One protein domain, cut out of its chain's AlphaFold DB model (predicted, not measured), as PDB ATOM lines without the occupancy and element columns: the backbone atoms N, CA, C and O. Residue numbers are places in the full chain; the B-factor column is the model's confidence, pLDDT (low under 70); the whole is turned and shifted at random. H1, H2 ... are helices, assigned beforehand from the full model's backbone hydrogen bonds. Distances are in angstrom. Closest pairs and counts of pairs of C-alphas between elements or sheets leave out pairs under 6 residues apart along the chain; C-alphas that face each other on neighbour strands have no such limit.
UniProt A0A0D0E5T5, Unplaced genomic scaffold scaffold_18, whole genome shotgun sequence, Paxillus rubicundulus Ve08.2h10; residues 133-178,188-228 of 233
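AT A GLANCE: This is residues 133 to 178 and 188 to 228 of the 233 residues of an uncharacterized protein of Paxillus rubicundulus Ve08.2h10 (UniProt A0A0D0E5T5). Four short helices gather at one end of the domain, while two long stretches with no named element, residues 133 to 151 and 206 to 228, make up most of the other end in wide loops. Within the helical end, H1 and H2 stand about perpendicular to each other, H3 packs on H2, and H4 lies near both H1 and H2. You have 87 printed residues with four named helices, H1, H2, H3 and H4 in that order, and no named strand. The class is all helix, though the helices hold 36 of the 87 residues, under half. The whole is compact, with a radius of gyration of the C-alphas of 13.6 A, and it spans 37 by 26 by 23 A.

IN THESE COORDINATES: Start at C-alpha 133, at (0.524, 15.567, 44.823), and pass through residues 133 to 151 to reach H1. Find C-alpha 152 at (12.981, 26.176, 42.649); from there H1, residues 152 to 162, runs 15.3 A. Next comes H2, residues 166 to 176, also 15.3 A long. Beyond the cut you meet H3, residues 188 to 195, 12.0 A. H4, residues 200 to 205, runs 8.6 A and ends at C-alpha 205, at (3.761, 25.759, 37.038).

HOW THE PARTS SIT: Look first at the C-alphas of Ala 159 and Ala 166, 5.6 A apart, the closest of H1 and H2. These helices touch and stand about perpendicular, at 84 degrees. H2 and H3 touch, with the C-alphas of Gln 168 and Ala 193 closest at 4.9 A. They run the same way at a steep tilt of 38 degrees, only just past shallow. H1 and H4 only just touch, with 3 pairs of C-alphas within 8 A, Pro 154 and Ala 205 being closest at 6.3 A. They run opposite ways at a shallow tilt of 30 degrees. H2 and H4 are close but not clearly touching, with the C-alphas of Trp 173 and Ile 203 closest at 6.0 A. H1 and H3 are apart, and so are H3 and H4. The helix packing is mostly crossed, but only just: of 3 touching pairs, 1 is at a shallow tilt. Every O i to N i+4 pair is within hydrogen-bond range in H1, H2 and H4; in H3 it is 2 of 4.

THE WHOLE: The two C-alphas farthest apart are those of Arg 161 and Gly 223, at 37.6 A. Residues 179 to 187 are not printed, and C-alphas 178 and 188 stand 21.7 A apart across this cut. The links H1 to H2 and H3 to H4 are tight. The mean pLDDT of the printed part is 71.0; look for values under 70 at residues 136 to 145, 147, 188 to 191 and 209 to 228.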
ATOM      1  N   TYR A 133       1.908  15.272  45.190       76.94
ATOM      2  CA  TYR A 133       0.524  15.567  44.823       76.94
ATOM      3  C   TYR A 133      -0.135  14.446  44.010       76.94
ATOM      4  O   TYR A 133      -1.274  14.070  44.267       76.94
ATOM      5  N   ARG A 134       0.578  13.918  43.005       73.62
ATOM      6  CA  ARG A 134       0.059  12.849  42.131       73.62
ATOM      7  C   ARG A 134       0.306  11.449  42.676       73.62
ATOM      8  O   ARG A 134      -0.440  10.537  42.341       73.62
ATOM      9  N   GLN A 135       1.371  11.274  43.448       70.94
ATOM     10  CA  GLN A 135       1.753   9.989  44.011       70.94
ATOM     11  C   GLN A 135       2.440  10.225  45.351       70.94
ATOM     12  O   GLN A 135       3.466  10.901  45.412       70.94
ATOM     13  N   GLN A 136       1.876   9.645  46.408       64.31
ATOM     14  CA  GLN A 136       2.482   9.658  47.733       64.31
ATOM     15  C   GLN A 136       3.810   8.899  47.688       64.31
ATOM     16  O   GLN A 136       3.856   7.729  47.310       64.31
ATOM     17  N   SER A 137       4.888   9.582  48.054       58.41
ATOM     18  CA  SER A 137       6.229   9.016  48.163       58.41
ATOM     19  C   SER A 137       6.938   9.669  49.347       58.41
ATOM     20  O   SER A 137       6.720  10.858  49.590       58.41
ATOM     21  N   PRO A 138       7.798   8.948  50.083       53.56
ATOM     22  CA  PRO A 138       8.623   9.563  51.113       53.56
ATOM     23  C   PRO A 138       9.499  10.669  50.511       53.56
ATOM     24  O   PRO A 138      10.161  10.453  49.495       53.56
ATOM     25  N   VAL A 139       9.518  11.842  51.145       54.22
ATOM     26  CA  VAL A 139      10.443  12.943  50.836       54.22
ATOM     27  C   VAL A 139      11.152  13.334  52.126       54.22
ATOM     28  O   VAL A 139      10.529  13.394  53.182       54.22
ATOM     29  N   LEU A 140      12.466  13.565  52.062       47.88
ATOM     30  CA  LEU A 140      13.301  13.694  53.260       47.88
ATOM     31  C   LEU A 140      13.311  15.079  53.920       47.88
ATOM     32  O   LEU A 140      13.988  15.257  54.931       47.88
ATOM     33  N   GLY A 141      12.590  16.071  53.397       55.47
ATOM     34  CA  GLY A 141      12.555  17.391  54.022       55.47
ATOM     35  C   GLY A 141      11.710  18.432  53.287       55.47
ATOM     36  O   GLY A 141      11.170  18.147  52.219       55.47
ATOM     37  N   PRO A 142      11.575  19.642  53.863       60.84
ATOM     38  CA  PRO A 142      10.785  20.713  53.263       60.84
ATOM     39  C   PRO A 142      11.358  21.129  51.906       60.84
ATOM     40  O   PRO A 142      12.561  21.375  51.800       60.84
ATOM     41  N   ILE A 143      10.489  21.301  50.905       66.94
ATOM     42  CA  ILE A 143      10.865  21.772  49.556       66.94
ATOM     43  C   ILE A 143      11.645  23.088  49.630       66.94
ATOM     44  O   ILE A 143      12.612  23.279  48.910       66.94
ATOM     45  N   THR A 144      11.278  23.977  50.552       68.25
ATOM     46  CA  THR A 144      11.929  25.282  50.721       68.25
ATOM     47  C   THR A 144      13.309  25.220  51.373       68.25
ATOM     48  O   THR A 144      14.013  26.224  51.407       68.25
ATOM     49  N   LYS A 145      13.723  24.051  51.877       69.62
ATOM     50  CA  LYS A 145      15.069  23.812  52.423       69.62
ATOM     51  C   LYS A 145      15.921  22.904  51.539       69.62
ATOM     52  O   LYS A 145      17.142  22.945  51.643       69.62
ATOM     53  N   GLN A 146      15.291  22.075  50.710       70.25
ATOM     54  CA  GLN A 146      15.967  21.185  49.771       70.25
ATOM     55  C   GLN A 146      15.932  21.795  48.369       70.25
ATOM     56  O   GLN A 146      14.997  21.568  47.607       70.25
ATOM     57  N   THR A 147      16.960  22.584  48.056       69.12
ATOM     58  CA  THR A 147      17.152  23.212  46.743       69.12
ATOM     59  C   THR A 147      17.771  22.240  45.733       69.12
ATOM     60  O   THR A 147      18.411  21.261  46.112       69.12
ATOM     61  N   GLY A 148      17.652  22.547  44.443       76.06
ATOM     62  CA  GLY A 148      18.116  21.746  43.310       76.06
ATOM     63  C   GLY A 148      16.989  21.037  42.554       76.06
ATOM     64  O   GLY A 148      17.264  20.242  41.658       76.06
ATOM     65  N   GLY A 149      15.726  21.299  42.908       78.62
ATOM     66  CA  GLY A 149      14.570  20.645  42.307       78.62
ATOM     67  C   GLY A 149      13.885  21.480  41.216       78.62
ATOM     68  O   GLY A 149      14.085  22.691  41.120       78.62
ATOM     69  N   PRO A 150      13.013  20.867  40.393       83.75
ATOM     70  CA  PRO A 150      12.322  21.557  39.300       83.75
ATOM     71  C   PRO A 150      11.308  22.614  39.772       83.75
ATOM     72  O   PRO A 150      10.758  23.336  38.943       83.75
ATOM     73  N   LEU A 151      11.044  22.708  41.080       86.56
ATOM     74  CA  LEU A 151      10.188  23.749  41.651       86.56
ATOM     75  C   LEU A 151      10.929  25.032  41.986       86.56
ATOM     76  O   LEU A 151      10.268  26.052  42.102       86.56
ATOM     77  N   ASP A 152      12.251  25.018  42.130       86.00
ATOM     78  CA  ASP A 152      12.981  26.176  42.649       86.00
ATOM     79  C   ASP A 152      12.771  27.412  41.770       86.00
ATOM     80  O   ASP A 152      12.411  28.479  42.259       86.00
ATOM     81  N   ALA A 153      12.936  27.254  40.454       90.62
ATOM     82  CA  ALA A 153      12.745  28.334  39.494       90.62
ATOM     83  C   ALA A 153      11.302  28.884  39.486       90.62
ATOM     84  O   ALA A 153      11.145  30.083  39.724       90.62
ATOM     85  N   PRO A 154      10.243  28.071  39.267       92.50
ATOM     86  CA  PRO A 154       8.877  28.594  39.280       92.50
ATOM     87  C   PRO A 154       8.457  29.118  40.659       92.50
ATOM     88  O   PRO A 154       7.734  30.107  40.732       92.50
ATOM     89  N   LEU A 155       8.920  28.506  41.753       90.50
ATOM     90  CA  LEU A 155       8.592  28.946  43.107       90.50
ATOM     91  C   LEU A 155       9.199  30.317  43.412       90.50
ATOM     92  O   LEU A 155       8.492  31.187  43.914       90.50
ATOM     93  N   ASN A 156      10.469  30.528  43.061       91.88
ATOM     94  CA  ASN A 156      11.148  31.808  43.254       91.88
ATOM     95  C   ASN A 156      10.583  32.910  42.348       91.88
ATOM     96  O   ASN A 156      10.422  34.041  42.802       91.88
ATOM     97  N   ASP A 157      10.245  32.589  41.094       94.94
ATOM     98  CA  ASP A 157       9.598  33.537  40.178       94.94
ATOM     99  C   ASP A 157       8.247  34.016  40.726       94.94
ATOM    100  O   ASP A 157       8.008  35.218  40.853       94.94
ATOM    101  N   ILE A 158       7.379  33.075  41.111       95.44
ATOM    102  CA  ILE A 158       6.055  33.391  41.655       95.44
ATOM    103  C   ILE A 158       6.189  34.173  42.966       95.44
ATOM    104  O   ILE A 158       5.512  35.184  43.142       95.44
ATOM    105  N   ALA A 159       7.080  33.745  43.864       93.19
ATOM    106  CA  ALA A 159       7.342  34.427  45.130       93.19
ATOM    107  C   ALA A 159       7.768  35.888  44.908       93.19
ATOM    108  O   ALA A 159       7.197  36.794  45.512       93.19
ATOM    109  N   SER A 160       8.696  36.121  43.974       95.38
ATOM    110  CA  SER A 160       9.158  37.462  43.604       95.38
ATOM    111  C   SER A 160       8.025  38.329  43.046       95.38
ATOM    112  O   SER A 160       7.807  39.443  43.523       95.38
ATOM    113  N   ARG A 161       7.240  37.803  42.094       95.06
ATOM    114  CA  ARG A 161       6.113  38.534  41.486       95.06
ATOM    115  C   ARG A 161       5.029  38.917  42.489       95.06
ATOM    116  O   ARG A 161       4.393  39.952  42.318       95.06
ATOM    117  N   LEU A 162       4.813  38.085  43.504       93.00
ATOM    118  CA  LEU A 162       3.788  38.296  44.525       93.00
ATOM    119  C   LEU A 162       4.302  39.046  45.760       93.00
ATOM    120  O   LEU A 162       3.513  39.322  46.658       93.00
ATOM    121  N   GLY A 163       5.602  39.358  45.841       93.25
ATOM    122  CA  GLY A 163       6.198  39.921  47.057       93.25
ATOM    123  C   GLY A 163       6.039  38.998  48.272       93.25
ATOM    124  O   GLY A 163       5.906  39.472  49.399       93.25
ATOM    125  N   ALA A 164       6.015  37.686  48.038       90.44
ATOM    126  CA  ALA A 164       5.746  36.655  49.031       90.44
ATOM    127  C   ALA A 164       6.969  35.752  49.233       90.44
ATOM    128  O   ALA A 164       7.910  35.734  48.444       90.44
ATOM    129  N   THR A 165       6.955  34.960  50.299       88.44
ATOM    130  CA  THR A 165       7.952  33.910  50.539       88.44
ATOM    131  C   THR A 165       7.589  32.624  49.796       88.44
ATOM    132  O   THR A 165       6.419  32.348  49.525       88.44
ATOM    133  N   ALA A 166       8.587  31.780  49.526       86.62
ATOM    134  CA  ALA A 166       8.378  30.455  48.939       86.62
ATOM    135  C   ALA A 166       7.402  29.586  49.762       86.62
ATOM    136  O   ALA A 166       6.556  28.896  49.192       86.62
ATOM    137  N   ASP A 167       7.463  29.666  51.097       82.38
ATOM    138  CA  ASP A 167       6.516  28.979  51.982       82.38
ATOM    139  C   ASP A 167       5.082  29.480  51.736       82.38
ATOM    140  O   ASP A 167       4.183  28.674  51.510       82.38
ATOM    141  N   GLN A 168       4.862  30.801  51.694       84.56
ATOM    142  CA  GLN A 168       3.541  31.388  51.427       84.56
ATOM    143  C   GLN A 168       2.976  30.965  50.066       84.56
ATOM    144  O   GLN A 168       1.795  30.632  49.962       84.56
ATOM    145  N   VAL A 169       3.816  30.900  49.032       89.56
ATOM    146  CA  VAL A 169       3.400  30.426  47.704       89.56
ATOM    147  C   VAL A 169       2.976  28.954  47.739       89.56
ATOM    148  O   VAL A 169       1.947  28.607  47.159       89.56
ATOM    149  N   LEU A 170       3.701  28.083  48.451       86.25
ATOM    150  CA  LEU A 170       3.324  26.670  48.596       86.25
ATOM    151  C   LEU A 170       2.025  26.484  49.391       86.25
ATOM    152  O   LEU A 170       1.205  25.638  49.029       86.25
ATOM    153  N   LEU A 171       1.805  27.278  50.441       82.19
ATOM    154  CA  LEU A 171       0.543  27.282  51.195       82.19
ATOM    155  C   LEU A 171      -0.626  27.714  50.309       82.19
ATOM    156  O   LEU A 171      -1.680  27.087  50.317       82.19
ATOM    157  N   THR A 172      -0.416  28.745  49.494       85.31
ATOM    158  CA  THR A 172      -1.441  29.246  48.574       85.31
ATOM    159  C   THR A 172      -1.737  28.238  47.464       85.31
ATOM    160  O   THR A 172      -2.892  27.993  47.126       85.31
ATOM    161  N   TRP A 173      -0.707  27.580  46.925       88.44
ATOM    162  CA  TRP A 173      -0.887  26.472  45.985       88.44
ATOM    163  C   TRP A 173      -1.710  25.349  46.606       88.44
ATOM    164  O   TRP A 173      -2.590  24.789  45.957       88.44
ATOM    165  N   THR A 174      -1.454  25.064  47.877       83.50
ATOM    166  CA  THR A 174      -2.175  24.050  48.630       83.50
ATOM    167  C   THR A 174      -3.652  24.415  48.802       83.50
ATOM    168  O   THR A 174      -4.518  23.604  48.472       83.50
ATOM    169  N   LYS A 175      -3.941  25.666  49.189       80.81
ATOM    170  CA  LYS A 175      -5.297  26.242  49.212       80.81
ATOM    171  C   LYS A 175      -6.007  26.038  47.876       80.81
ATOM    172  O   LYS A 175      -7.126  25.539  47.831       80.81
ATOM    173  N   ALA A 176      -5.325  26.355  46.776       85.88
ATOM    174  CA  ALA A 176      -5.866  26.245  45.426       85.88
ATOM    175  C   ALA A 176      -6.157  24.795  44.985       85.88
ATOM    176  O   ALA A 176      -6.861  24.587  43.998       85.88
ATOM    177  N   LYS A 177      -5.637  23.784  45.695       84.56
ATOM    178  CA  LYS A 177      -6.021  22.374  45.511       84.56
ATOM    179  C   LYS A 177      -7.239  21.952  46.338       84.56
ATOM    180  O   LYS A 177      -7.620  20.790  46.258       84.56
ATOM    181  N   GLY A 178      -7.854  22.872  47.086       79.31
ATOM    182  CA  GLY A 178      -9.016  22.601  47.941       79.31
ATOM    183  C   GLY A 178      -8.654  21.901  49.249       79.31
ATOM    184  O   GLY A 178      -9.476  21.197  49.822       79.31
ATOM    185  N   GLN A 188       3.152  35.118  61.674       57.69
ATOM    186  CA  GLN A 188       2.043  35.850  61.052       57.69
ATOM    187  C   GLN A 188       2.082  35.802  59.511       57.69
ATOM    188  O   GLN A 188       1.041  35.829  58.858       57.69
ATOM    189  N   GLY A 189       3.272  35.629  58.921       62.09
ATOM    190  CA  GLY A 189       3.445  35.445  57.477       62.09
ATOM    191  C   GLY A 189       2.669  34.251  56.903       62.09
ATOM    192  O   GLY A 189       2.255  34.304  55.751       62.09
ATOM    193  N   TYR A 190       2.395  33.207  57.691       69.56
ATOM    194  CA  TYR A 190       1.589  32.072  57.229       69.56
ATOM    195  C   TYR A 190       0.108  32.434  57.096       69.56
ATOM    196  O   TYR A 190      -0.545  31.962  56.172       69.56
ATOM    197  N   LEU A 191      -0.419  33.305  57.964       69.00
ATOM    198  CA  LEU A 191      -1.798  33.780  57.837       69.00
ATOM    199  C   LEU A 191      -1.969  34.680  56.622       69.00
ATOM    200  O   LEU A 191      -2.951  34.521  55.910       69.00
ATOM    201  N   ALA A 192      -0.973  35.520  56.330       74.06
ATOM    202  CA  ALA A 192      -0.961  36.347  55.128       74.06
ATOM    203  C   ALA A 192      -0.999  35.525  53.825       74.06
ATOM    204  O   ALA A 192      -1.416  36.046  52.799       74.06
ATOM    205  N   ALA A 193      -0.617  34.238  53.838       78.56
ATOM    206  CA  ALA A 193      -0.799  33.371  52.669       78.56
ATOM    207  C   ALA A 193      -2.277  33.090  52.346       78.56
ATOM    208  O   ALA A 193      -2.584  32.724  51.216       78.56
ATOM    209  N   GLY A 194      -3.187  33.266  53.310       75.31
ATOM    210  CA  GLY A 194      -4.626  33.119  53.091       75.31
ATOM    211  C   GLY A 194      -5.186  34.178  52.145       75.31
ATOM    212  O   GLY A 194      -6.099  33.874  51.377       75.31
ATOM    213  N   ASP A 195      -4.576  35.367  52.145       83.19
ATOM    214  CA  ASP A 195      -4.964  36.525  51.333       83.19
ATOM    215  C   ASP A 195      -4.297  36.548  49.945       83.19
ATOM    216  O   ASP A 195      -4.597  37.408  49.117       83.19
ATOM    217  N   ILE A 196      -3.370  35.624  49.673       85.62
ATOM    218  CA  ILE A 196      -2.699  35.517  48.375       85.62
ATOM    219  C   ILE A 196      -3.553  34.641  47.455       85.62
ATOM    220  O   ILE A 196      -4.046  33.587  47.853       85.62
ATOM    221  N   GLU A 197      -3.680  35.038  46.191       88.75
ATOM    222  CA  GLU A 197      -4.284  34.210  45.148       88.75
ATOM    223  C   GLU A 197      -3.264  33.883  44.057       88.75
ATOM    224  O   GLU A 197      -2.583  34.760  43.521       88.75
ATOM    225  N   LEU A 198      -3.159  32.599  43.707       90.62
ATOM    226  CA  LEU A 198      -2.353  32.172  42.568       90.62
ATOM    227  C   LEU A 198      -3.177  32.208  41.284       90.62
ATOM    228  O   LEU A 198      -4.314  31.742  41.237       90.62
ATOM    229  N   THR A 199      -2.551  32.660  40.199       94.31
ATOM    230  CA  THR A 199      -3.118  32.497  38.859       94.31
ATOM    231  C   THR A 199      -3.163  31.018  38.470       94.31
ATOM    232  O   THR A 199      -2.375  30.202  38.957       94.31
ATOM    233  N   GLN A 200      -4.036  30.664  37.523       93.31
ATOM    234  CA  GLN A 200      -4.092  29.301  36.973       93.31
ATOM    235  C   GLN A 200      -2.745  28.847  36.396       93.31
ATOM    236  O   GLN A 200      -2.353  27.691  36.551       93.31
ATOM    237  N   GLU A 201      -2.000  29.772  35.790       92.50
ATOM    238  CA  GLU A 201      -0.641  29.528  35.311       92.50
ATOM    239  C   GLU A 201       0.328  29.227  36.462       92.50
ATOM    240  O   GLU A 201       1.061  28.243  36.396       92.50
ATOM    241  N   GLY A 202       0.289  30.004  37.552       92.19
ATOM    242  CA  GLY A 202       1.108  29.751  38.740       92.19
ATOM    243  C   GLY A 202       0.795  28.399  39.388       92.19
ATOM    244  O   GLY A 202       1.702  27.638  39.728       92.19
ATOM    245  N   ILE A 203      -0.490  28.039  39.476       92.00
ATOM    246  CA  ILE A 203      -0.921  26.723  39.967       92.00
ATOM    247  C   ILE A 203      -0.378  25.607  39.066       92.00
ATOM    248  O   ILE A 203       0.106  24.585  39.566       92.00
ATOM    249  N   ALA A 204      -0.458  25.778  37.744       91.06
ATOM    250  CA  ALA A 204       0.028  24.800  36.777       91.06
ATOM    251  C   ALA A 204       1.554  24.641  36.833       91.06
ATOM    252  O   ALA A 204       2.031  23.507  36.845       91.06
ATOM    253  N   ALA A 205       2.300  25.745  36.941       90.50
ATOM    254  CA  ALA A 205       3.761  25.759  37.038       90.50
ATOM    255  C   ALA A 205       4.275  25.009  38.278       90.50
ATOM    256  O   ALA A 205       5.301  24.334  38.222       90.50
ATOM    257  N   LEU A 206       3.522  25.064  39.378       88.44
ATOM    258  CA  LEU A 206       3.826  24.344  40.614       88.44
ATOM    259  C   LEU A 206       3.231  22.926  40.656       88.44
ATOM    260  O   LEU A 206       3.444  22.203  41.620       88.44
ATOM    261  N   THR A 207       2.479  22.484  39.643       85.88
ATOM    262  CA  THR A 207       1.895  21.131  39.612       85.88
ATOM    263  C   THR A 207       2.753  20.197  38.756       85.88
ATOM    264  O   THR A 207       2.540  20.054  37.550       85.88
ATOM    265  N   ILE A 208       3.699  19.495  39.383       74.88
ATOM    266  CA  ILE A 208       4.575  18.555  38.672       74.88
ATOM    267  C   ILE A 208       3.783  17.339  38.183       74.88
ATOM    268  O   ILE A 208       3.029  16.702  38.920       74.88
ATOM    269  N   ARG A 209       3.948  17.009  36.897       62.88
ATOM    270  CA  ARG A 209       3.242  15.889  36.254       62.88
ATOM    271  C   ARG A 209       3.946  14.542  36.424       62.88
ATOM    272  O   ARG A 209       3.264  13.522  36.400       62.88
ATOM    273  N   LYS A 210       5.272  14.538  36.596       56.38
ATOM    274  CA  LYS A 210       6.101  13.353  36.850       56.38
ATOM    275  C   LYS A 210       7.433  13.805  37.455       56.38
ATOM    276  O   LYS A 210       8.079  14.679  36.886       56.38
ATOM    277  N   LEU A 211       7.832  13.234  38.588       55.47
ATOM    278  CA  LEU A 211       9.215  13.338  39.055       55.47
ATOM    279  C   LEU A 211      10.081  12.503  38.103       55.47
ATOM    280  O   LEU A 211       9.802  11.320  37.901       55.47
ATOM    281  N   ALA A 212      11.090  13.105  37.473       47.75
ATOM    282  CA  ALA A 212      12.126  12.320  36.808       47.75
ATOM    283  C   ALA A 212      12.885  11.533  37.889       47.75
ATOM    284  O   ALA A 212      13.215  12.105  38.927       47.75
ATOM    285  N   ALA A 213      13.136  10.240  37.666       44.09
ATOM    286  CA  ALA A 213      13.825   9.372  38.631       44.09
ATOM    287  C   ALA A 213      15.195   9.940  39.059       44.09
ATOM    288  O   ALA A 213      15.616   9.763  40.198       44.09
ATOM    289  N   ASP A 214      15.825  10.707  38.171       38.44
ATOM    290  CA  ASP A 214      17.158  11.288  38.347       38.44
ATOM    291  C   ASP A 214      17.145  12.586  39.179       38.44
ATOM    292  O   ASP A 214      18.192  13.061  39.608       38.44
ATOM    293  N   ALA A 215      15.963  13.161  39.448       43.47
ATOM    294  CA  ALA A 215      15.810  14.365  40.272       43.47
ATOM    295  C   ALA A 215      15.822  14.067  41.785       43.47
ATOM    296  O   ALA A 215      15.710  14.983  42.595       43.47
ATOM    297  N   LEU A 216      15.943  12.790  42.172       42.25
ATOM    298  CA  LEU A 216      15.896  12.327  43.559       42.25
ATOM    299  C   LEU A 216      17.278  11.888  44.077       42.25
ATOM    300  O   LEU A 216      17.395  10.903  44.806       42.25
ATOM    301  N   VAL A 217      18.353  12.595  43.716       36.00
ATOM    302  CA  VAL A 217      19.668  12.373  44.342       36.00
ATOM    303  C   VAL A 217      19.633  12.970  45.753       36.00
ATOM    304  O   VAL A 217      19.966  14.132  45.956       36.00
ATOM    305  N   GLY A 218      19.174  12.188  46.734       35.97
ATOM    306  CA  GLY A 218      19.255  12.576  48.147       35.97
ATOM    307  C   GLY A 218      18.294  11.898  49.123       35.97
ATOM    308  O   GLY A 218      18.455  12.094  50.323       35.97
ATOM    309  N   ALA A 219      17.316  11.104  48.669       32.66
ATOM    310  CA  ALA A 219      16.281  10.558  49.552       32.66
ATOM    311  C   ALA A 219      16.556   9.115  50.036       32.66
ATOM    312  O   ALA A 219      15.950   8.162  49.555       32.66
ATOM    313  N   THR A 220      17.462   8.933  51.001       29.33
ATOM    314  CA  THR A 220      17.658   7.655  51.716       29.33
ATOM    315  C   THR A 220      16.561   7.382  52.761       29.33
ATOM    316  O   THR A 220      16.311   8.180  53.658       29.33
ATOM    317  N   VAL A 221      15.933   6.212  52.651       32.50
ATOM    318  CA  VAL A 221      14.841   5.659  53.474       32.50
ATOM    319  C   VAL A 221      15.119   5.690  54.985       32.50
ATOM    320  O   VAL A 221      16.080   5.073  55.427       32.50
ATOM    321  N   PHE A 222      14.207   6.276  55.772       25.97
ATOM    322  CA  PHE A 222      13.914   5.863  57.154       25.97
ATOM    323  C   PHE A 222      12.446   6.146  57.494       25.97
ATOM    324  O   PHE A 222      11.941   7.235  57.246       25.97
ATOM    325  N   GLY A 223      11.761   5.148  58.053       28.00
ATOM    326  CA  GLY A 223      10.411   5.279  58.588       28.00
ATOM    327  C   GLY A 223      10.435   5.956  59.954       28.00
ATOM    328  O   GLY A 223      10.826   5.350  60.943       28.00
ATOM    329  N   ALA A 224      10.006   7.208  60.005       26.14
ATOM    330  CA  ALA A 224       9.542   7.876  61.212       26.14
ATOM    331  C   ALA A 224       8.680   9.065  60.779       26.14
ATOM    332  O   ALA A 224       8.964   9.699  59.768       26.14
ATOM    333  N   CYS A 225       7.618   9.362  61.522       29.42
ATOM    334  CA  CYS A 225       6.743  10.518  61.329       29.42
ATOM    335  C   CYS A 225       7.480  11.844  61.583       29.42
ATOM    336  O   CYS A 225       7.229  12.547  62.562       29.42
ATOM    337  N   SER A 226       8.417  12.188  60.708       30.17
ATOM    338  CA  SER A 226       9.319  13.323  60.860       30.17
ATOM    339  C   SER A 226       9.346  14.170  59.600       30.17
ATOM    340  O   SER A 226      10.417  14.425  59.071       30.17
ATOM    341  N   TYR A 227       8.195  14.626  59.097       36.62
ATOM    342  CA  TYR A 227       8.189  15.426  57.868       36.62
ATOM    343  C   TYR A 227       7.407  16.725  58.062       36.62
ATOM    344  O   TYR A 227       6.181  16.798  58.053       36.62
ATOM    345  N   PHE A 228       8.201  17.751  58.362       39.16
ATOM    346  CA  PHE A 228       7.831  19.131  58.618       39.16
ATOM    347  C   PHE A 228       7.366  19.812  57.322       39.16
ATOM    348  O   PHE A 228       8.164  19.957  56.402       39.16
TER     349      PHE A 228